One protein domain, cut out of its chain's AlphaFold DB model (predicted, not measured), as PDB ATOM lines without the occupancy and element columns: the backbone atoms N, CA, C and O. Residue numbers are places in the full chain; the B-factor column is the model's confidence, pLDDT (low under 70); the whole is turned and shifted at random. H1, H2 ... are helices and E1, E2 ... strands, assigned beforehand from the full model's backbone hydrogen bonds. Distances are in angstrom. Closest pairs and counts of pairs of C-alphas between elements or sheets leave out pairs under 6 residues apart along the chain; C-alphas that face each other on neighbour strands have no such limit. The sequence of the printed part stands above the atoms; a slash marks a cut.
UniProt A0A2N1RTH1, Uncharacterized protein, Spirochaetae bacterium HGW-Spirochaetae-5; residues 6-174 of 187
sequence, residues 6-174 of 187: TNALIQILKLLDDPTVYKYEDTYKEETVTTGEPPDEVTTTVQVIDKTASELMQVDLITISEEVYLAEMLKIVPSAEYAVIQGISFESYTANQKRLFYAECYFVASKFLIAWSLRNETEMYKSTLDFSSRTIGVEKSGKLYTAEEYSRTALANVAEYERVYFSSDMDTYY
ATOM      1  N   THR A   6      23.026  99.288  67.541       87.88
ATOM      2  CA  THR A   6      21.711  99.852  67.876       87.88
ATOM      3  C   THR A   6      21.287 100.971  66.923       87.88
ATOM      4  O   THR A   6      20.174 100.955  66.398       87.88
ATOM      5  N   ASN A   7      22.157 101.953  66.678       91.12
ATOM      6  CA  ASN A   7      21.832 103.072  65.791       91.12
ATOM      7  C   ASN A   7      21.644 102.607  64.357       91.12
ATOM      8  O   ASN A   7      20.786 103.113  63.637       91.12
ATOM      9  N   ALA A   8      22.456 101.656  63.938       91.25
ATOM     10  CA  ALA A   8      22.468 101.217  62.570       91.25
ATOM     11  C   ALA A   8      21.267 100.302  62.266       91.25
ATOM     12  O   ALA A   8      20.641 100.465  61.221       91.25
ATOM     13  N   LEU A   9      20.810  99.489  63.230       93.31
ATOM     14  CA  LEU A   9      19.523  98.787  63.143       93.31
ATOM     15  C   LEU A   9      18.356  99.770  63.018       93.31
ATOM     16  O   LEU A   9      17.513  99.610  62.139       93.31
ATOM     17  N   ILE A  10      18.337 100.836  63.827       93.00
ATOM     18  CA  ILE A  10      17.314 101.890  63.729       93.00
ATOM     19  C   ILE A  10      17.300 102.521  62.331       93.00
ATOM     20  O   ILE A  10      16.231 102.834  61.809       93.00
ATOM     21  N   GLN A  11      18.465 102.748  61.720       94.88
ATOM     22  CA  GLN A  11      18.537 103.338  60.383       94.88
ATOM     23  C   GLN A  11      18.105 102.359  59.295       94.88
ATOM     24  O   GLN A  11      17.348 102.759  58.418       94.88
ATOM     25  N   ILE A  12      18.513 101.089  59.364       95.69
ATOM     26  CA  ILE A  12      18.066 100.071  58.405       95.69
ATOM     27  C   ILE A  12      16.549  99.896  58.474       95.69
ATOM     28  O   ILE A  12      15.890  99.913  57.441       95.69
ATOM     29  N   LEU A  13      15.977  99.795  59.676       94.00
ATOM     30  CA  LEU A  13      14.532  99.634  59.852       94.00
ATOM     31  C   LEU A  13      13.732 100.816  59.287       94.00
ATOM     32  O   LEU A  13      12.606 100.624  58.854       94.00
ATOM     33  N   LYS A  14      14.301 102.027  59.228       95.25
ATOM     34  CA  LYS A  14      13.664 103.180  58.559       95.25
ATOM     35  C   LYS A  14      13.669 103.087  57.032       95.25
ATOM     36  O   LYS A  14      12.903 103.803  56.391       95.25
ATOM     37  N   LEU A  15      14.569 102.291  56.458       95.75
ATOM     38  CA  LEU A  15      14.657 102.045  55.015       95.75
ATOM     39  C   LEU A  15      13.753 100.887  54.575       95.75
ATOM     40  O   LEU A  15      13.485 100.734  53.389       95.75
ATOM     41  N   LEU A  16      13.327 100.047  55.511       94.81
ATOM     42  CA  LEU A  16      12.524  98.865  55.241       94.81
ATOM     43  C   LEU A  16      11.073  99.094  55.675       94.81
ATOM     44  O   LEU A  16      10.764 100.009  56.435       94.81
ATOM     45  N   ASP A  17      10.175  98.270  55.150       92.50
ATOM     46  CA  ASP A  17       8.770  98.284  55.537       92.50
ATOM     47  C   ASP A  17       8.557  97.602  56.895       92.50
ATOM     48  O   ASP A  17       9.472  97.041  57.502       92.50
ATOM     49  N   ASP A  18       7.311  97.627  57.361       90.19
ATOM     50  CA  ASP A  18       6.900  96.892  58.552       90.19
ATOM     51  C   ASP A  18       7.241  95.384  58.441       90.19
ATOM     52  O   ASP A  18       7.053  94.799  57.364       90.19
ATOM     53  N   PRO A  19       7.691  94.722  59.531       91.69
ATOM     54  CA  PRO A  19       8.059  93.303  59.522       91.69
ATOM     55  C   PRO A  19       6.994  92.370  58.926       91.69
ATOM     56  O   PRO A  19       7.330  91.364  58.294       91.69
ATOM     57  N   THR A  20       5.708  92.707  59.067       88.56
ATOM     58  CA  THR A  20       4.600  91.896  58.541       88.56
ATOM     59  C   THR A  20       4.592  91.815  57.012       88.56
ATOM     60  O   THR A  20       4.248  90.772  56.454       88.56
ATOM     61  N   VAL A  21       5.060  92.857  56.309       88.50
ATOM     62  CA  VAL A  21       5.221  92.852  54.840       88.50
ATOM     63  C   VAL A  21       6.200  91.762  54.407       88.50
ATOM     64  O   VAL A  21       6.048  91.163  53.340       88.50
ATOM     65  N   TYR A  22       7.176  91.460  55.261       89.75
ATOM     66  CA  TYR A  22       8.191  90.449  55.010       89.75
ATOM     67  C   TYR A  22       7.820  89.055  55.532       89.75
ATOM     68  O   TYR A  22       8.642  88.143  55.430       89.75
ATOM     69  N   LYS A  23       6.571  88.859  55.980       89.19
ATOM     70  CA  LYS A  23       6.039  87.600  56.530       89.19
ATOM     71  C   LYS A  23       6.696  87.168  57.849       89.19
ATOM     72  O   LYS A  23       6.738  85.974  58.140       89.19
ATOM     73  N   TYR A  24       7.223  88.112  58.633       91.75
ATOM     74  CA  TYR A  24       7.577  87.818  60.021       91.75
ATOM     75  C   TYR A  24       6.311  87.753  60.874       91.75
ATOM     76  O   TYR A  24       5.437  88.614  60.766       91.75
ATOM     77  N   GLU A  25       6.246  86.740  61.733       91.94
ATOM     78  CA  GLU A  25       5.147  86.476  62.661       91.94
ATOM     79  C   GLU A  25       5.721  86.194  64.054       91.94
ATOM     80  O   GLU A  25       6.863  85.745  64.177       91.94
ATOM     81  N   ASP A  26       4.945  86.468  65.103       93.19
ATOM     82  CA  ASP A  26       5.351  86.189  66.480       93.19
ATOM     83  C   ASP A  26       5.494  84.674  66.713       93.19
ATOM     84  O   ASP A  26       4.704  83.868  66.215       93.19
ATOM     85  N   THR A  27       6.484  84.273  67.511       91.75
ATOM     86  CA  THR A  27       6.644  82.887  67.961       91.75
ATOM     87  C   THR A  27       6.140  82.725  69.384       91.75
ATOM     88  O   THR A  27       6.345  83.594  70.232       91.75
ATOM     89  N   TYR A  28       5.525  81.580  69.669       90.00
ATOM     90  CA  TYR A  28       4.926  81.272  70.965       90.00
ATOM     91  C   TYR A  28       5.642  80.097  71.628       90.00
ATOM     92  O   TYR A  28       6.042  79.145  70.957       90.00
ATOM     93  N   LYS A  29       5.757  80.148  72.953       90.62
ATOM     94  CA  LYS A  29       6.189  79.033  73.798       90.62
ATOM     95  C   LYS A  29       5.086  78.667  74.783       90.62
ATOM     96  O   LYS A  29       4.265  79.503  75.159       90.62
ATOM     97  N   GLU A  30       5.082  77.413  75.207       88.38
ATOM     98  CA  GLU A  30       4.193  76.946  76.265       88.38
ATOM     99  C   GLU A  30       4.855  77.175  77.623       88.38
ATOM    100  O   GLU A  30       5.979  76.731  77.862       88.38
ATOM    101  N   GLU A  31       4.157  77.865  78.519       85.44
ATOM    102  CA  GLU A  31       4.536  77.971  79.923       85.44
ATOM    103  C   GLU A  31       3.453  77.331  80.792       85.44
ATOM    104  O   GLU A  31       2.256  77.593  80.646       85.44
ATOM    105  N   THR A  32       3.874  76.463  81.710       83.25
ATOM    106  CA  THR A  32       3.000  75.927  82.753       83.25
ATOM    107  C   THR A  32       2.970  76.886  83.925       83.25
ATOM    108  O   THR A  32       3.991  77.111  84.576       83.25
ATOM    109  N   VAL A  33       1.785  77.412  84.211       81.12
ATOM    110  CA  VAL A  33       1.533  78.247  85.380       81.12
ATOM    111  C   VAL A  33       0.731  77.418  86.375       81.12
ATOM    112  O   VAL A  33      -0.359  76.935  86.062       81.12
ATOM    113  N   THR A  34       1.282  77.250  87.574       79.19
ATOM    114  CA  THR A  34       0.567  76.663  88.707       79.19
ATOM    115  C   THR A  34       0.000  77.793  89.550       79.19
ATOM    116  O   THR A  34       0.740  78.656  90.022       79.19
ATOM    117  N   THR A  35      -1.317  77.806  89.724       76.12
ATOM    118  CA  THR A  35      -2.013  78.780  90.573       76.12
ATOM    119  C   THR A  35      -2.736  78.068  91.706       76.12
ATOM    120  O   THR A  35      -3.423  77.077  91.459       76.12
ATOM    121  N   GLY A  36      -2.618  78.598  92.923       76.62
ATOM    122  CA  GLY A  36      -3.231  78.053  94.137       76.62
ATOM    123  C   GLY A  36      -2.213  77.872  95.264       76.62
ATOM    124  O   GLY A  36      -1.019  78.093  95.072       76.62
ATOM    125  N   GLU A  37      -2.699  77.475  96.437       71.12
ATOM    126  CA  GLU A  37      -1.879  76.950  97.531       71.12
ATOM    127  C   GLU A  37      -2.274  75.483  97.759       71.12
ATOM    128  O   GLU A  37      -3.453  75.140  97.610       71.12
ATOM    129  N   PRO A  38      -1.324  74.599  98.106       73.06
ATOM    130  CA  PRO A  38      -1.626  73.188  98.295       73.06
ATOM    131  C   PRO A  38      -2.694  72.988  99.382       73.06
ATOM    132  O   PRO A  38      -2.602  73.604 100.450       73.06
ATOM    133  N   PRO A  39      -3.688  72.104  99.159       74.25
ATOM    134  CA  PRO A  39      -3.738  71.062  98.123       74.25
ATOM    135  C   PRO A  39      -4.458  71.440  96.812       74.25
ATOM    136  O   PRO A  39      -4.498  70.612  95.905       74.25
ATOM    137  N   ASP A  40      -5.013  72.646  96.686       76.19
ATOM    138  CA  ASP A  40      -5.905  73.033  95.577       76.19
ATOM    139  C   ASP A  40      -5.155  73.677  94.391       76.19
ATOM    140  O   ASP A  40      -5.640  74.603  93.739       76.19
ATOM    141  N   GLU A  41      -3.944  73.202  94.103       74.94
ATOM    142  CA  GLU A  41      -3.135  73.710  92.996       74.94
ATOM    143  C   GLU A  41      -3.731  73.301  91.639       74.94
ATOM    144  O   GLU A  41      -3.963  72.122  91.365       74.94
ATOM    145  N   VAL A  42      -3.942  74.280  90.755       73.69
ATOM    146  CA  VAL A  42      -4.351  74.050  89.365       73.69
ATOM    147  C   VAL A  42      -3.183  74.383  88.446       73.69
ATOM    148  O   VAL A  42      -2.745  75.533  88.373       73.69
ATOM    149  N   THR A  43      -2.703  73.380  87.713       79.50
ATOM    150  CA  THR A  43      -1.685  73.556  86.672       79.50
ATOM    151  C   THR A  43      -2.364  73.824  85.336       79.50
ATOM    152  O   THR A  43      -3.091  72.973  84.823       79.50
ATOM    153  N   THR A  44      -2.110  74.993  84.749       79.50
ATOM    154  CA  THR A  44      -2.624  75.368  83.425       79.50
ATOM    155  C   THR A  44      -1.463  75.597  82.465       79.50
ATOM    156  O   THR A  44      -0.468  76.219  82.826       79.50
ATOM    157  N   THR A  45      -1.584  75.098  81.234       83.19
ATOM    158  CA  THR A  45      -0.634  75.413  80.155       83.19
ATOM    159  C   THR A  45      -1.146  76.629  79.398       83.19
ATOM    160  O   THR A  45      -2.282  76.624  78.922       83.19
ATOM    161  N   VAL A  46      -0.329  77.676  79.312       85.12
ATOM    162  CA  VAL A  46      -0.651  78.926  78.617       85.12
ATOM    163  C   VAL A  46       0.379  79.168  77.520       85.12
ATOM    164  O   VAL A  46       1.558  78.869  77.695       85.12
ATOM    165  N   GLN A  47      -0.060  79.715  76.387       84.06
ATOM    166  CA  GLN A  47       0.852  80.171  75.339       84.06
ATOM    167  C   GLN A  47       1.281  81.608  75.624       84.06
ATOM    168  O   GLN A  47       0.441  82.491  75.798       84.06
ATOM    169  N   VAL A  48       2.591  81.835  75.654       86.56
ATOM    170  CA  VAL A  48       3.210  83.148  75.866       86.56
ATOM    171  C   VAL A  48       4.091  83.462  74.661       86.56
ATOM    172  O   VAL A  48       4.701  82.558  74.088       86.56
ATOM    173  N   ILE A  49       4.147  84.731  74.250       86.19
ATOM    174  CA  ILE A  49       5.036  85.175  73.168       86.19
ATOM    175  C   ILE A  49       6.487  84.932  73.602       86.19
ATOM    176  O   ILE A  49       6.916  85.411  74.650       86.19
ATOM    177  N   ASP A  50       7.219  84.162  72.804       90.06
ATOM    178  CA  ASP A  50       8.648  83.898  72.972       90.06
ATOM    179  C   ASP A  50       9.485  84.972  72.273       90.06
ATOM    180  O   ASP A  50      10.397  85.537  72.872       90.06
ATOM    181  N   LYS A  51       9.144  85.285  71.014       90.44
ATOM    182  CA  LYS A  51       9.772  86.353  70.229       90.44
ATOM    183  C   LYS A  51       8.748  87.042  69.351       90.44
ATOM    184  O   LYS A  51       7.867  86.405  68.779       90.44
ATOM    185  N   THR A  52       8.907  88.344  69.217       93.00
ATOM    186  CA  THR A  52       8.101  89.175  68.329       93.00
ATOM    187  C   THR A  52       8.622  89.128  66.894       93.00
ATOM    188  O   THR A  52       9.816  88.933  66.652       93.00
ATOM    189  N   ALA A  53       7.751  89.401  65.921       90.69
ATOM    190  CA  ALA A  53       8.120  89.542  64.511       90.69
ATOM    191  C   ALA A  53       9.272  90.548  64.291       90.69
ATOM    192  O   ALA A  53      10.153  90.332  63.458       90.69
ATOM    193  N   SER A  54       9.294  91.631  65.074       92.06
ATOM    194  CA  SER A  54      10.355  92.647  65.032       92.06
ATOM    195  C   SER A  54      11.703  92.096  65.497       92.06
ATOM    196  O   SER A  54      12.723  92.351  64.859       92.06
ATOM    197  N   GLU A  55      11.723  91.308  66.573       92.81
ATOM    198  CA  GLU A  55      12.954  90.680  67.067       92.81
ATOM    199  C   GLU A  55      13.509  89.672  66.059       92.81
ATOM    200  O   GLU A  55      14.716  89.631  65.832       92.81
ATOM    201  N   LEU A  56      12.639  88.903  65.399       92.56
ATOM    202  CA  LEU A  56      13.057  87.974  64.350       92.56
ATOM    203  C   LEU A  56      13.665  88.706  63.148       92.56
ATOM    204  O   LEU A  56      14.739  88.330  62.683       92.56
ATOM    205  N   MET A  57      13.027  89.785  62.687       94.44
ATOM    206  CA  MET A  57      13.574  90.608  61.607       94.44
ATOM    207  C   MET A  57      14.921  91.233  61.998       94.44
ATOM    208  O   MET A  57      15.845  91.247  61.190       94.44
ATOM    209  N   GLN A  58      15.070  91.712  63.237       93.69
ATOM    210  CA  GLN A  58      16.340  92.262  63.726       93.69
ATOM    211  C   GLN A  58      17.463  91.217  63.724       93.69
ATOM    212  O   GLN A  58      18.576  91.538  63.313       93.69
ATOM    213  N   VAL A  59      17.181  89.969  64.117       91.69
ATOM    214  CA  VAL A  59      18.164  88.871  64.063       91.69
ATOM    215  C   VAL A  59      18.636  88.612  62.629       91.69
ATOM    216  O   VAL A  59      19.840  88.471  62.390       91.69
ATOM    217  N   ASP A  60      17.721  88.610  61.662       92.50
ATOM    218  CA  ASP A  60      18.083  88.425  60.253       92.50
ATOM    219  C   ASP A  60      18.905  89.610  59.721       92.50
ATOM    220  O   ASP A  60      19.899  89.410  59.020       92.50
ATOM    221  N   LEU A  61      18.561  90.845  60.104       93.88
ATOM    222  CA  LEU A  61      19.338  92.034  59.744       93.88
ATOM    223  C   LEU A  61      20.758  92.008  60.319       93.88
ATOM    224  O   LEU A  61      21.698  92.370  59.610       93.88
ATOM    225  N   ILE A  62      20.930  91.559  61.565       91.88
ATOM    226  CA  ILE A  62      22.255  91.373  62.175       91.88
ATOM    227  C   ILE A  62      23.052  90.336  61.378       91.88
ATOM    228  O   ILE A  62      24.201  90.591  61.023       91.88
ATOM    229  N   THR A  63      22.431  89.209  61.030       91.38
ATOM    230  CA  THR A  63      23.076  88.151  60.236       91.38
ATOM    231  C   THR A  63      23.560  88.682  58.882       91.38
ATOM    232  O   THR A  63      24.729  88.540  58.527       91.38
ATOM    233  N   ILE A  64      22.689  89.378  58.148       92.94
ATOM    234  CA  ILE A  64      23.016  89.960  56.837       92.94
ATOM    235  C   ILE A  64      24.064  91.071  56.962       92.94
ATOM    236  O   ILE A  64      24.892  91.246  56.068       92.94
ATOM    237  N   SER A  65      24.063  91.819  58.067       90.62
ATOM    238  CA  SER A  65      25.101  92.809  58.348       90.62
ATOM    239  C   SER A  65      26.490  92.182  58.398       90.62
ATOM    240  O   SER A  65      27.428  92.744  57.829       90.62
ATOM    241  N   GLU A  66      26.634  90.992  58.982       88.31
ATOM    242  CA  GLU A  66      27.921  90.296  58.988       88.31
ATOM    243  C   GLU A  66      28.369  89.902  57.579       88.31
ATOM    244  O   GLU A  66      29.535  90.085  57.224       88.31
ATOM    245  N   GLU A  67      27.441  89.424  56.750       89.88
ATOM    246  CA  GLU A  67      27.724  89.094  55.353       89.88
ATOM    247  C   GLU A  67      28.156  90.328  54.555       89.88
ATOM    248  O   GLU A  67      29.141  90.277  53.818       89.88
ATOM    249  N   VAL A  68      27.459  91.455  54.726       90.81
ATOM    250  CA  VAL A  68      27.797  92.734  54.084       90.81
ATOM    251  C   VAL A  68      29.151  93.250  54.548       90.81
ATOM    252  O   VAL A  68      29.937  93.723  53.726       90.81
ATOM    253  N   TYR A  69      29.456  93.138  55.837       86.25
ATOM    254  CA  TYR A  69      30.755  93.528  56.365       86.25
ATOM    255  C   TYR A  69      31.887  92.751  55.677       86.25
ATOM    256  O   TYR A  69      32.838  93.351  55.166       86.25
ATOM    257  N   LEU A  70      31.750  91.423  55.599       84.81
ATOM    258  CA  LEU A  70      32.739  90.554  54.961       84.81
ATOM    259  C   LEU A  70      32.836  90.789  53.449       84.81
ATOM    260  O   LEU A  70      33.933  90.789  52.890       84.81
ATOM    261  N   ALA A  71      31.697  90.973  52.783       88.69
ATOM    262  CA  ALA A  71      31.631  91.038  51.332       88.69
ATOM    263  C   ALA A  71      31.927  92.430  50.768       88.69
ATOM    264  O   ALA A  71      32.492  92.507  49.681       88.69
ATOM    265  N   GLU A  72      31.552  93.512  51.445       88.75
ATOM    266  CA  GLU A  72      31.607  94.871  50.894       88.75
ATOM    267  C   GLU A  72      32.559  95.770  51.698       88.75
ATOM    268  O   GLU A  72      33.451  96.388  51.117       88.75
ATOM    269  N   MET A  73      32.440  95.803  53.029       86.94
ATOM    270  CA  MET A  73      33.162  96.786  53.855       86.94
ATOM    271  C   MET A  73      34.650  96.464  54.027       86.94
ATOM    272  O   MET A  73      35.484  97.362  53.898       86.94
ATOM    273  N   LEU A  74      35.012  95.192  54.239       86.12
ATOM    274  CA  LEU A  74      36.414  94.771  54.402       86.12
ATOM    275  C   LEU A  74      37.297  95.029  53.174       86.12
ATOM    276  O   LEU A  74      38.520  95.082  53.296       86.12
ATOM    277  N   LYS A  75      36.695  95.186  51.990       85.50
ATOM    278  CA  LYS A  75      37.417  95.546  50.760       85.50
ATOM    279  C   LYS A  75      37.898  96.998  50.768       85.50
ATOM    280  O   LYS A  75      38.831  97.320  50.042       85.50
ATOM    281  N   ILE A  76      37.239  97.850  51.551       85.38
ATOM    282  CA  ILE A  76      37.440  99.300  51.577       85.38
ATOM    283  C   ILE A  76      38.232  99.688  52.827       85.38
ATOM    284  O   ILE A  76      39.191 100.448  52.739       85.38
ATOM    285  N   VAL A  77      37.841  99.152  53.989       83.62
ATOM    286  CA  VAL A  77      38.446  99.476  55.286       83.62
ATOM    287  C   VAL A  77      38.926  98.193  55.969       83.62
ATOM    288  O   VAL A  77      38.119  97.288  56.199       83.62
ATOM    289  N   PRO A  78      40.216  98.089  56.340       84.31
ATOM    290  CA  PRO A  78      40.726  96.929  57.059       84.31
ATOM    291  C   PRO A  78      40.023  96.721  58.405       84.31
ATOM    292  O   PRO A  78      39.723  97.675  59.122       84.31
ATOM    293  N   SER A  79      39.871  95.458  58.817       84.56
ATOM    294  CA  SER A  79      39.191  95.089  60.071       84.56
ATOM    295  C   SER A  79      39.712  95.826  61.314       84.56
ATOM    296  O   SER A  79      38.929  96.140  62.207       84.56
ATOM    297  N   ALA A  80      41.022  96.088  61.392       84.25
ATOM    298  CA  ALA A  80      41.629  96.764  62.538       84.25
ATOM    299  C   ALA A  80      41.204  98.239  62.641       84.25
ATOM    300  O   ALA A  80      40.920  98.718  63.735       84.25
ATOM    301  N   GLU A  81      41.122  98.947  61.512       84.31
ATOM    302  CA  GLU A  81      40.634 100.330  61.465       84.31
ATOM    303  C   GLU A  81      39.125 100.375  61.726       84.31
ATOM    304  O   GLU A  81      38.640 101.231  62.465       84.31
ATOM    305  N   TYR A  82      38.391  99.389  61.208       83.75
ATOM    306  CA  TYR A  82      36.951  99.278  61.404       83.75
ATOM    307  C   TYR A  82      36.550  99.173  62.880       83.75
ATOM    308  O   TYR A  82      35.673  99.904  63.341       83.75
ATOM    309  N   ALA A  83      37.246  98.330  63.651       85.50
ATOM    310  CA  ALA A  83      37.010  98.182  65.087       85.50
ATOM    311  C   ALA A  83      37.212  99.503  65.854       85.50
ATOM    312  O   ALA A  83      36.474  99.800  66.795       85.50
ATOM    313  N   VAL A  84      38.178 100.326  65.431       87.44
ATOM    314  CA  VAL A  84      38.414 101.654  66.019       87.44
ATOM    315  C   VAL A  84      37.253 102.601  65.716       87.44
ATOM    316  O   VAL A  84      36.785 103.293  66.619       87.44
ATOM    317  N   ILE A  85      36.749 102.614  64.476       86.12
ATOM    318  CA  ILE A  85      35.588 103.436  64.088       86.12
ATOM    319  C   ILE A  85      34.337 103.014  64.871       86.12
ATOM    320  O   ILE A  85      33.551 103.858  65.301       86.12
ATOM    321  N   GLN A  86      34.158 101.718  65.107       83.62
ATOM    322  CA  GLN A  86      33.025 101.205  65.868       83.62
ATOM    323  C   GLN A  86      33.087 101.556  67.363       83.62
ATOM    324  O   GLN A  86      32.043 101.700  67.994       83.62
ATOM    325  N   GLY A  87      34.288 101.710  67.928       85.44
ATOM    326  CA  GLY A  87      34.487 101.987  69.354       85.44
ATOM    327  C   GLY A  87      34.078 103.391  69.815       85.44
ATOM    328  O   GLY A  87      34.088 103.659  71.016       85.44
ATOM    329  N   ILE A  88      33.726 104.295  68.896       87.31
ATOM    330  CA  ILE A  88      33.270 105.657  69.208       87.31
ATOM    331  C   ILE A  88      31.741 105.792  69.085       87.31
ATOM    332  O   ILE A  88      31.080 105.027  68.383       87.31
ATOM    333  N   SER A  89      31.151 106.780  69.771       88.69
ATOM    334  CA  SER A  89      29.708 107.053  69.663       88.69
ATOM    335  C   SER A  89      29.359 107.638  68.288       88.69
ATOM    336  O   SER A  89      30.155 108.383  67.714       88.69
ATOM    337  N   PHE A  90      28.167 107.338  67.760       89.69
ATOM    338  CA  PHE A  90      27.748 107.781  66.423       89.69
ATOM    339  C   PHE A  90      27.737 109.312  66.282       89.69
ATOM    340  O   PHE A  90      28.108 109.869  65.248       89.69
ATOM    341  N   GLU A  91      27.358 110.021  67.342       91.50
ATOM    342  CA  GLU A  91      27.351 111.485  67.400       91.50
ATOM    343  C   GLU A  91      28.757 112.056  67.193       91.50
ATOM    344  O   GLU A  91      28.911 113.120  66.590       91.50
ATOM    345  N   SER A  92      29.767 111.308  67.638       92.75
ATOM    346  CA  SER A  92      31.185 111.643  67.543       92.75
ATOM    347  C   SER A  92      31.804 111.261  66.196       92.75
ATOM    348  O   SER A  92      32.976 111.555  65.962       92.75
ATOM    349  N   TYR A  93      31.051 110.620  65.293       92.12
ATOM    350  CA  TYR A  93      31.566 110.258  63.977       92.12
ATOM    351  C   TYR A  93      31.878 111.514  63.163       92.12
ATOM    352  O   TYR A  93      31.052 112.425  63.016       92.12
ATOM    353  N   THR A  94      33.055 111.518  62.546       92.06
ATOM    354  CA  THR A  94      33.399 112.477  61.496       92.06
ATOM    355  C   THR A  94      32.433 112.348  60.317       92.06
ATOM    356  O   THR A  94      31.799 111.310  60.110       92.06
ATOM    357  N   ALA A  95      32.360 113.384  59.478       91.19
ATOM    358  CA  ALA A  95      31.564 113.327  58.251       91.19
ATOM    359  C   ALA A  95      31.934 112.116  57.374       91.19
ATOM    360  O   ALA A  95      31.058 111.523  56.753       91.19
ATOM    361  N   ASN A  96      33.210 111.714  57.361       88.44
ATOM    362  CA  ASN A  96      33.667 110.586  56.559       88.44
ATOM    363  C   ASN A  96      33.263 109.228  57.153       88.44
ATOM    364  O   ASN A  96      32.804 108.353  56.427       88.44
ATOM    365  N   GLN A  97      33.346 109.070  58.475       89.75
ATOM    366  CA  GLN A  97      32.873 107.860  59.162       89.75
ATOM    367  C   GLN A  97      31.354 107.691  59.034       89.75
ATOM    368  O   GLN A  97      30.872 106.578  58.846       89.75
ATOM    369  N   LYS A  98      30.594 108.796  59.044       92.75
ATOM    370  CA  LYS A  98      29.148 108.759  58.778       92.75
ATOM    371  C   LYS A  98      28.827 108.225  57.381       92.75
ATOM    372  O   LYS A  98      27.850 107.502  57.236       92.75
ATOM    373  N   ARG A  99      29.649 108.514  56.362       92.31
ATOM    374  CA  ARG A  99      29.460 107.951  55.010       92.31
ATOM    375  C   ARG A  99      29.599 106.433  55.000       92.31
ATOM    376  O   ARG A  99      28.738 105.776  54.433       92.31
ATOM    377  N   LEU A 100      30.627 105.886  55.656       90.81
ATOM    378  CA  LEU A 100      30.796 104.432  55.783       90.81
ATOM    379  C   LEU A 100      29.630 103.790  56.531       90.81
ATOM    380  O   LEU A 100      29.076 102.801  56.066       90.81
ATOM    381  N   PHE A 101      29.217 104.398  57.642       92.88
ATOM    382  CA  PHE A 101      28.055 103.956  58.405       92.88
ATOM    383  C   PHE A 101      26.785 103.900  57.542       92.88
ATOM    384  O   PHE A 101      26.076 102.894  57.537       92.88
ATOM    385  N   TYR A 102      26.500 104.954  56.769       94.50
ATOM    386  CA  TYR A 102      25.338 104.958  55.882       94.50
ATOM    387  C   TYR A 102      25.490 103.957  54.738       94.50
ATOM    388  O   TYR A 102      24.515 103.289  54.402       94.50
ATOM    389  N   ALA A 103      26.688 103.819  54.164       94.31
ATOM    390  CA  ALA A 103      26.956 102.820  53.136       94.31
ATOM    391  C   ALA A 103      26.630 101.409  53.636       94.31
ATOM    392  O   ALA A 103      25.909 100.680  52.960       94.31
ATOM    393  N   GLU A 104      27.086 101.059  54.839       92.44
ATOM    394  CA  GLU A 104      26.790  99.775  55.465       92.44
ATOM    395  C   GLU A 104      25.277  99.578  55.643       92.44
ATOM    396  O   GLU A 104      24.738  98.577  55.177       92.44
ATOM    397  N   CYS A 105      24.562 100.564  56.202       95.56
ATOM    398  CA  CYS A 105      23.106 100.491  56.373       95.56
ATOM    399  C   CYS A 105      22.367 100.244  55.041       95.56
ATOM    400  O   CYS A 105      21.491  99.381  54.962       95.56
ATOM    401  N   TYR A 106      22.728 100.972  53.979       97.19
ATOM    402  CA  TYR A 106      22.108 100.811  52.660       97.19
ATOM    403  C   TYR A 106      22.461  99.474  52.000       97.19
ATOM    404  O   TYR A 106      21.599  98.864  51.363       97.19
ATOM    405  N   PHE A 107      23.696  98.986  52.156       95.94
ATOM    406  CA  PHE A 107      24.059  97.657  51.667       95.94
ATOM    407  C   PHE A 107      23.261  96.565  52.377       95.94
ATOM    408  O   PHE A 107      22.730  95.686  51.700       95.94
ATOM    409  N   VAL A 108      23.118  96.637  53.703       95.94
ATOM    410  CA  VAL A 108      22.331  95.662  54.472       95.94
ATOM    411  C   VAL A 108      20.872  95.668  54.037       95.94
ATOM    412  O   VAL A 108      20.341  94.612  53.698       95.94
ATOM    413  N   ALA A 109      20.246  96.845  53.940       96.69
ATOM    414  CA  ALA A 109      18.872  96.963  53.453       96.69
ATOM    415  C   ALA A 109      18.715  96.382  52.034       96.69
ATOM    416  O   ALA A 109      17.775  95.640  51.757       96.69
ATOM    417  N   SER A 110      19.670  96.658  51.139       96.50
ATOM    418  CA  SER A 110      19.688  96.111  49.780       96.50
ATOM    419  C   SER A 110      19.770  94.578  49.764       96.50
ATOM    420  O   SER A 110      18.946  93.923  49.123       96.50
ATOM    421  N   LYS A 111      20.726  93.982  50.492       95.19
ATOM    422  CA  LYS A 111      20.892  92.519  50.542       95.19
ATOM    423  C   LYS A 111      19.696  91.834  51.196       95.19
ATOM    424  O   LYS A 111      19.272  90.795  50.697       95.19
ATOM    425  N   PHE A 112      19.117  92.436  52.235       94.88
ATOM    426  CA  PHE A 112      17.886  91.950  52.855       94.88
ATOM    427  C   PHE A 112      16.743  91.864  51.842       94.88
ATOM    428  O   PHE A 112      16.138  90.803  51.685       94.88
ATOM    429  N   LEU A 113      16.493  92.938  51.089       94.25
ATOM    430  CA  LEU A 113      15.441  92.956  50.073       94.25
ATOM    431  C   LEU A 113      15.684  91.918  48.970       94.25
ATOM    432  O   LEU A 113      14.740  91.256  48.543       94.25
ATOM    433  N   ILE A 114      16.934  91.728  48.536       92.06
ATOM    434  CA  ILE A 114      17.294  90.696  47.550       92.06
ATOM    435  C   ILE A 114      17.021  89.295  48.105       92.06
ATOM    436  O   ILE A 114      16.345  88.504  47.447       92.06
ATOM    437  N   ALA A 115      17.519  88.994  49.306       90.38
ATOM    438  CA  ALA A 115      17.354  87.692  49.945       90.38
ATOM    439  C   ALA A 115      15.872  87.366  50.171       90.38
ATOM    440  O   ALA A 115      15.414  86.266  49.848       90.38
ATOM    441  N   TRP A 116      15.104  88.343  50.654       90.88
ATOM    442  CA  TRP A 116      13.669  88.192  50.837       90.88
ATOM    443  C   TRP A 116      12.949  87.946  49.509       90.88
ATOM    444  O   TRP A 116      12.162  87.001  49.424       90.88
ATOM    445  N   SER A 117      13.245  88.744  48.475       89.25
ATOM    446  CA  SER A 117      12.610  88.622  47.155       89.25
ATOM    447  C   SER A 117      12.888  87.249  46.542       89.25
ATOM    448  O   SER A 117      11.969  86.590  46.071       89.25
ATOM    449  N   LEU A 118      14.131  86.758  46.631       86.44
ATOM    450  CA  LEU A 118      14.518  85.429  46.136       86.44
ATOM    451  C   LEU A 118      13.753  84.296  46.825       86.44
ATOM    452  O   LEU A 118      13.435  83.289  46.198       86.44
ATOM    453  N   ARG A 119      13.479  84.446  48.123       85.81
ATOM    454  CA  ARG A 119      12.780  83.434  48.919       85.81
ATOM    455  C   ARG A 119      11.267  83.462  48.709       85.81
ATOM    456  O   ARG A 119      10.626  82.419  48.829       85.81
ATOM    457  N   ASN A 120      10.689  84.640  48.474       84.31
ATOM    458  CA  ASN A 120       9.250  84.860  48.627       84.31
ATOM    459  C   ASN A 120       8.511  85.291  47.361       84.31
ATOM    460  O   ASN A 120       7.286  85.159  47.337       84.31
ATOM    461  N   GLU A 121       9.201  85.799  46.343       80.69
ATOM    462  CA  GLU A 121       8.582  86.239  45.096       80.69
ATOM    463  C   GLU A 121       8.775  85.184  44.006       80.69
ATOM    464  O   GLU A 121       9.892  84.811  43.654       80.69
ATOM    465  N   THR A 122       7.665  84.693  43.452       67.50
ATOM    466  CA  THR A 122       7.671  83.655  42.410       67.50
ATOM    467  C   THR A 122       8.077  84.190  41.037       67.50
ATOM    468  O   THR A 122       8.615  83.444  40.224       67.50
ATOM    469  N   GLU A 123       7.839  85.478  40.775       65.94
ATOM    470  CA  GLU A 123       8.205  86.164  39.533       65.94
ATOM    471  C   GLU A 123       9.022  87.419  39.862       65.94
ATOM    472  O   GLU A 123       8.491  88.519  39.984       65.94
ATOM    473  N   MET A 124      10.339  87.258  39.996       67.75
ATOM    474  CA  MET A 124      11.263  88.390  40.195       67.75
ATOM    475  C   MET A 124      11.265  89.373  39.013       67.75
ATOM    476  O   MET A 124      11.596  90.553  39.162       67.75
ATOM    477  N   TYR A 125      10.911  88.862  37.833       67.75
ATOM    478  CA  TYR A 125      10.836  89.589  36.579       67.75
ATOM    479  C   TYR A 125       9.581  89.156  35.832       67.75
ATOM    480  O   TYR A 125       9.396  87.967  35.567       67.75
ATOM    481  N   LYS A 126       8.758  90.119  35.430       65.62
ATOM    482  CA  LYS A 126       7.609  89.896  34.562       65.62
ATOM    483  C   LYS A 126       7.936  90.415  33.173       65.62
ATOM    484  O   LYS A 126       8.224  91.593  32.999       65.62
ATOM    485  N   SER A 127       7.917  89.537  32.175       63.88
ATOM    486  CA  SER A 127       8.092  89.941  30.778       63.88
ATOM    487  C   SER A 127       6.729  90.136  30.120       63.88
ATOM    488  O   SER A 127       5.918  89.215  30.054       63.88
ATOM    489  N   THR A 128       6.460  91.346  29.637       64.50
ATOM    490  CA  THR A 128       5.270  91.683  28.856       64.50
ATOM    491  C   THR A 128       5.665  91.841  27.394       64.50
ATOM    492  O   THR A 128       6.589  92.574  27.042       64.50
ATOM    493  N   LEU A 129       4.982  91.096  26.527       64.38
ATOM    494  CA  LEU A 129       5.225  91.115  25.091       64.38
ATOM    495  C   LEU A 129       4.139  91.964  24.443       64.38
ATOM    496  O   LEU A 129       2.986  91.544  24.344       64.38
ATOM    497  N   ASP A 130       4.499  93.178  24.037       65.44
ATOM    498  CA  ASP A 130       3.584  94.042  23.307       65.44
ATOM    499  C   ASP A 130       3.665  93.714  21.812       65.44
ATOM    500  O   ASP A 130       4.601  94.088  21.098       65.44
ATOM    501  N   PHE A 131       2.651  93.000  21.329       64.81
ATOM    502  CA  PHE A 131       2.533  92.608  19.926       64.81
ATOM    503  C   PHE A 131       2.350  93.800  18.973       64.81
ATOM    504  O   PHE A 131       2.626  93.662  17.781       64.81
ATOM    505  N   SER A 132       1.913  94.960  19.473       69.31
ATOM    506  CA  SER A 132       1.686  96.156  18.656       69.31
ATOM    507  C   SER A 132       2.974  96.945  18.401       69.31
ATOM    508  O   SER A 132       3.236  97.341  17.265       69.31
ATOM    509  N   SER A 133       3.824  97.101  19.418       72.44
ATOM    510  CA  SER A 133       5.114  97.794  19.307       72.44
ATOM    511  C   SER A 133       6.294  96.864  18.998       72.44
ATOM    512  O   SER A 133       7.390  97.347  18.715       72.44
ATOM    513  N   ARG A 134       6.091  95.536  19.031       69.31
ATOM    514  CA  ARG A 134       7.152  94.508  18.949       69.31
ATOM    515  C   ARG A 134       8.263  94.714  19.983       69.31
ATOM    516  O   ARG A 134       9.404  94.317  19.749       69.31
ATOM    517  N   THR A 135       7.946  95.336  21.116       63.00
ATOM    518  CA  THR A 135       8.894  95.514  22.215       63.00
ATOM    519  C   THR A 135       8.597  94.531  23.339       63.00
ATOM    520  O   THR A 135       7.447  94.172  23.602       63.00
ATOM    521  N   ILE A 136       9.665  94.043  23.967       69.50
ATOM    522  CA  ILE A 136       9.593  93.206  25.162       69.50
ATOM    523  C   ILE A 136       9.865  94.133  26.342       69.50
ATOM    524  O   ILE A 136      10.977  94.645  26.479       69.50
ATOM    525  N   GLY A 137       8.851  94.362  27.171       65.12
ATOM    526  CA  GLY A 137       9.015  94.999  28.470       65.12
ATOM    527  C   GLY A 137       9.421  93.951  29.497       65.12
ATOM    528  O   GLY A 137       8.847  92.866  29.527       65.12
ATOM    529  N   VAL A 138      10.414  94.248  30.333       69.25
ATOM    530  CA  VAL A 138      10.726  93.440  31.518       69.25
ATOM    531  C   VAL A 138      10.523  94.326  32.738       69.25
ATOM    532  O   VAL A 138      11.273  95.276  32.951       69.25
ATOM    533  N   GLU A 139       9.497  94.025  33.524       65.81
ATOM    534  CA  GLU A 139       9.215  94.672  34.801       65.81
ATOM    535  C   GLU A 139       9.914  93.887  35.913       65.81
ATOM    536  O   GLU A 139       9.766  92.669  36.008       65.81
ATOM    537  N   LYS A 140      10.703  94.572  36.743       69.38
ATOM    538  CA  LYS A 140      11.305  93.977  37.944       69.38
ATOM    539  C   LYS A 140      10.323  94.069  39.107       69.38
ATOM    540  O   LYS A 140       9.528  95.006  39.160       69.38
ATOM    541  N   SER A 141      10.444  93.165  40.076       78.81
ATOM    542  CA  SER A 141       9.810  93.369  41.380       78.81
ATOM    543  C   SER A 141      10.182  94.735  41.970       78.81
ATOM    544  O   SER A 141      11.342  95.160  41.917       78.81
ATOM    545  N   GLY A 142       9.200  95.401  42.583       81.00
ATOM    546  CA  GLY A 142       9.414  96.669  43.279       81.00
ATOM    547  C   GLY A 142      10.474  96.565  44.381       81.00
ATOM    548  O   GLY A 142      11.273  97.484  44.532       81.00
ATOM    549  N   LYS A 143      10.559  95.430  45.093       88.81
ATOM    550  CA  LYS A 143      11.571  95.228  46.148       88.81
ATOM    551  C   LYS A 143      12.981  95.100  45.580       88.81
ATOM    552  O   LYS A 143      13.918  95.642  46.160       88.81
ATOM    553  N   LEU A 144      13.135  94.460  44.421       88.75
ATOM    554  CA  LEU A 144      14.421  94.395  43.720       88.75
ATOM    555  C   LEU A 144      14.841  95.750  43.156       88.75
ATOM    556  O   LEU A 144      16.017  96.095  43.219       88.75
ATOM    557  N   TYR A 145      13.890  96.537  42.648       88.75
ATOM    558  CA  TYR A 145      14.169  97.903  42.215       88.75
ATOM    559  C   TYR A 145      14.690  98.760  43.381       88.75
ATOM    560  O   TYR A 145      15.760  99.359  43.275       88.75
ATOM    561  N   THR A 146      13.999  98.747  44.526       92.50
ATOM    562  CA  THR A 146      14.450  99.452  45.736       92.50
ATOM    563  C   THR A 146      15.811  98.942  46.214       92.50
ATOM    564  O   THR A 146      16.680  99.737  46.574       92.50
ATOM    565  N   ALA A 147      16.050  97.629  46.156       94.25
ATOM    566  CA  ALA A 147      17.347  97.060  46.502       94.25
ATOM    567  C   ALA A 147      18.482  97.598  45.614       94.25
ATOM    568  O   ALA A 147      19.568  97.891  46.120       94.25
ATOM    569  N   GLU A 148      18.248  97.760  44.308       93.75
ATOM    570  CA  GLU A 148      19.220  98.347  43.377       93.75
ATOM    571  C   GLU A 148      19.495  99.825  43.685       93.75
ATOM    572  O   GLU A 148      20.650 100.259  43.646       93.75
ATOM    573  N   GLU A 149      18.467 100.603  44.031       95.50
ATOM    574  CA  GLU A 149      18.631 102.004  44.439       95.50
ATOM    575  C   GLU A 149      19.443 102.140  45.732       95.50
ATOM    576  O   GLU A 149      20.340 102.986  45.820       95.50
ATOM    577  N   TYR A 150      19.192 101.277  46.718       97.56
ATOM    578  CA  TYR A 150      19.962 101.251  47.962       97.56
ATOM    579  C   TYR A 150      21.407 100.829  47.725       97.56
ATOM    580  O   TYR A 150      22.317 101.499  48.209       97.56
ATOM    581  N   SER A 151      21.645  99.810  46.896       96.19
ATOM    582  CA  SER A 151      23.005  99.422  46.506       96.19
ATOM    583  C   SER A 151      23.750 100.579  45.830       96.19
ATOM    584  O   SER A 151      24.890 100.881  46.179       96.19
ATOM    585  N   ARG A 152      23.088 101.301  44.917       96.88
ATOM    586  CA  ARG A 152      23.665 102.480  44.255       96.88
ATOM    587  C   ARG A 152      23.995 103.594  45.249       96.88
ATOM    588  O   ARG A 152      25.050 104.215  45.146       96.88
ATOM    589  N   THR A 153      23.111 103.834  46.212       97.00
ATOM    590  CA  THR A 153      23.307 104.844  47.263       97.00
ATOM    591  C   THR A 153      24.465 104.471  48.187       97.00
ATOM    592  O   THR A 153      25.270 105.331  48.553       97.00
ATOM    593  N   ALA A 154      24.605 103.190  48.525       95.81
ATOM    594  CA  ALA A 154      25.732 102.691  49.300       95.81
ATOM    595  C   ALA A 154      27.061 102.907  48.561       95.81
ATOM    596  O   ALA A 154      27.982 103.517  49.105       95.81
ATOM    597  N   LEU A 155      27.126 102.509  47.286       94.94
ATOM    598  CA  LEU A 155      28.307 102.698  46.437       94.94
ATOM    599  C   LEU A 155      28.695 104.173  46.286       94.94
ATOM    600  O   LEU A 155      29.878 104.498  46.299       94.94
ATOM    601  N   ALA A 156      27.721 105.080  46.191       95.19
ATOM    602  CA  ALA A 156      27.993 106.514  46.138       95.19
ATOM    603  C   ALA A 156      28.647 107.035  47.433       95.19
ATOM    604  O   ALA A 156      29.575 107.842  47.372       95.19
ATOM    605  N   ASN A 157      28.205 106.556  48.602       94.69
ATOM    606  CA  ASN A 157      28.818 106.913  49.884       94.69
ATOM    607  C   ASN A 157      30.253 106.381  50.007       94.69
ATOM    608  O   ASN A 157      31.124 107.102  50.495       94.69
ATOM    609  N   VAL A 158      30.502 105.155  49.535       91.94
ATOM    610  CA  VAL A 158      31.851 104.568  49.476       91.94
ATOM    611  C   VAL A 158      32.758 105.377  48.557       91.94
ATOM    612  O   VAL A 158      33.830 105.798  48.982       91.94
ATOM    613  N   ALA A 159      32.315 105.667  47.333       91.00
ATOM    614  CA  ALA A 159      33.112 106.418  46.369       91.00
ATOM    615  C   ALA A 159      33.503 107.805  46.907       91.00
ATOM    616  O   ALA A 159      34.628 108.267  46.716       91.00
ATOM    617  N   GLU A 160      32.594 108.472  47.622       89.69
ATOM    618  CA  GLU A 160      32.885 109.755  48.261       89.69
ATOM    619  C   GLU A 160      33.843 109.616  49.456       89.69
ATOM    620  O   GLU A 160      34.694 110.486  49.660       89.69
ATOM    621  N   TYR A 161      33.738 108.531  50.232       87.69
ATOM    622  CA  TYR A 161      34.699 108.216  51.291       87.69
ATOM    623  C   TYR A 161      36.109 108.048  50.721       87.69
ATOM    624  O   TYR A 161      37.033 108.721  51.184       87.69
ATOM    625  N   GLU A 162      36.259 107.211  49.694       85.31
ATOM    626  CA  GLU A 162      37.536 106.959  49.022       85.31
ATOM    627  C   GLU A 162      38.101 108.251  48.434       85.31
ATOM    628  O   GLU A 162      39.269 108.578  48.646       85.31
ATOM    629  N   ARG A 163      37.260 109.048  47.762       85.88
ATOM    630  CA  ARG A 163      37.667 110.339  47.206       85.88
ATOM    631  C   ARG A 163      38.265 111.239  48.279       85.88
ATOM    632  O   ARG A 163      39.331 111.799  48.065       85.88
ATOM    633  N   VAL A 164      37.593 111.395  49.418       82.94
ATOM    634  CA  VAL A 164      38.051 112.281  50.497       82.94
ATOM    635  C   VAL A 164      39.317 111.726  51.143       82.94
ATOM    636  O   VAL A 164      40.299 112.457  51.232       82.94
ATOM    637  N   TYR A 165      39.317 110.446  51.518       75.31
ATOM    638  CA  TYR A 165      40.417 109.795  52.231       75.31
ATOM    639  C   TYR A 165      41.711 109.766  51.402       75.31
ATOM    640  O   TYR A 165      42.766 110.172  51.884       75.31
ATOM    641  N   PHE A 166      41.626 109.395  50.123       70.12
ATOM    642  CA  PHE A 166      42.797 109.326  49.245       70.12
ATOM    643  C   PHE A 166      43.187 110.678  48.628       70.12
ATOM    644  O   PHE A 166      44.334 110.852  48.216       70.12
ATOM    645  N   SER A 167      42.287 111.670  48.585       63.62
ATOM    646  CA  SER A 167      42.663 113.033  48.168       63.62
ATOM    647  C   SER A 167      43.554 113.742  49.192       63.62
ATOM    648  O   SER A 167      44.468 114.462  48.793       63.62
ATOM    649  N   SER A 168      43.364 113.485  50.495       53.44
ATOM    650  CA  SER A 168      44.225 114.030  51.556       53.44
ATOM    651  C   SER A 168      45.675 113.529  51.493       53.44
ATOM    652  O   SER A 168      46.586 114.264  51.879       53.44
ATOM    653  N   ASP A 169      45.903 112.331  50.950       48.59
ATOM    654  CA  ASP A 169      47.245 111.761  50.763       48.59
ATOM    655  C   ASP A 169      47.897 112.166  49.426       48.59
ATOM    656  O   ASP A 169      49.121 112.151  49.286       48.59
ATOM    657  N   MET A 170      47.112 112.591  48.431       42.62
ATOM    658  CA  MET A 170      47.636 113.022  47.127       42.62
ATOM    659  C   MET A 170      48.180 114.459  47.130       42.62
ATOM    660  O   MET A 170      49.164 114.742  46.437       42.62
ATOM    661  N   ASP A 171      47.611 115.357  47.939       46.47
ATOM    662  CA  ASP A 171      48.113 116.735  48.063       46.47
ATOM    663  C   ASP A 171      49.470 116.808  48.786       46.47
ATOM    664  O   ASP A 171      50.267 117.719  48.536       46.47
ATOM    665  N   THR A 172      49.800 115.822  49.628       44.50
ATOM    666  CA  THR A 172      51.127 115.720  50.258       44.50
ATOM    667  C   THR A 172      52.173 115.069  49.347       44.50
ATOM    668  O   THR A 172      53.351 115.415  49.459       44.50
ATOM    669  N   TYR A 173      51.776 114.220  48.389       43.16
ATOM    670  CA  TYR A 173      52.716 113.562  47.469       43.16
ATOM    671  C   TYR A 173      53.057 114.397  46.217       43.16
ATOM    672  O   TYR A 173      54.197 114.370  45.754       43.16
ATOM    673  N   TYR A 174      52.127 115.213  45.700       43.34
ATOM    674  CA  TYR A 174      52.364 116.074  44.521       43.34
ATOM    675  C   TYR A 174      52.540 117.579  44.838       43.34
ATOM    676  O   TYR A 174      52.762 118.394  43.937       43.34
TER     677      TYR A 174
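What this domain is: This is residues 6 to 174 of the 187 residues of an uncharacterized protein of Spirochaetae bacterium HGW-Spirochaetae-5 (UniProt A0A2N1RTH1). Look for a flat, three-armed shape: a core of mostly crossed helices, with two strand hairpins and one long helix running out from it. In the core H5 and H6 lie side by side and H1 and H3 cross H5; hairpin E1 and E2 leads out from H3, hairpin E3 and E4 joins H5 to H6, and residues 166 to 174 of H6 stick out. The 169 printed residues have six named helices and four named strands, in the order H1 H2 E1 E2 H3 H4 H5 E3 E4 H6, a mixed class of helices and strands. Each hairpin is its own antiparallel sheet, E1 - E2 and E3 - E4. The whole is only just extended, close to loose, with a radius of gyration of the C-alphas of 23.4 A, and only just flat, spanning 89 by 60 by 22 A.

How they stand to each other: Begin at E1, residues 27 to 35, and E2, residues 42 to 51, an antiparallel hairpin at 153 degrees; N 31 and O 46 are within hydrogen-bond range at 2.9 A. A tight link leads to H3, residues 53 to 71. Its residues 61 to 69 touch H5, residues 95 to 120, opposite ways at a steep tilt of 66 degrees, closest at the C-alphas of Ser 65 and Val 108, 5.6 A. H1, residues 6 to 15, touches H5 the same way at a steep tilt of 56 degrees, with the C-alphas of Ile 12 and Cys 105 closest at 5.5 A. H1 and H3 only just touch, with 3 pairs of C-alphas within 8 A, the closest Leu 9 and Gln 58 at 7.3 A. H2, residues 19 to 22, touches H3, the C-alphas of Pro 19 and Ser 54 being closest at 6.0 A. H4, residues 79 to 86, is close to H5 but not clearly touching, the C-alphas of Ile 85 and Gln 97 being closest at 7.2 A. H6, residues 142 to 174, touches H5 opposite ways at a shallow tilt of 27 degrees, closest at the C-alphas of Ala 103 and Ala 154, 4.0 A. H6 is apart from H1 and H3. E3, residues 125 to 130, and E4, residues 135 to 140, form an antiparallel hairpin at 158 degrees, with N 128 and O 137 at 2.8 A. In H1, H3 and H5 every O i to N i+4 pair is within hydrogen-bond range, in H4 3 of 4 and in H6 27 of 29; H2 is too short for such a pair.

Where its parts are: Find C-alpha 6 at (21.711, 99.852, 67.876), where H1 begins. From C-alpha 27 at (6.644, 82.887, 67.961) E1 runs 24.6 A, and E2 returns over 26.8 A. H3 spans 27.0 A and H5 37.4 A. H6 runs 47.1 A, with a kink of 31 degrees near residue 168, to C-alpha 174 at (52.364, 116.074, 44.521).

The domain as a whole: The C-alphas of Pro 39 and Tyr 174 are the two farthest apart, at 89.7 A. Residues 36 to 41, 130 to 135 and 166 to 174 stand free. The printed part has no cut, and no link is long. Mean pLDDT of the printed part is 84.5; residues 122 to 132, 134 to 140 and 167 to 174 are under 70.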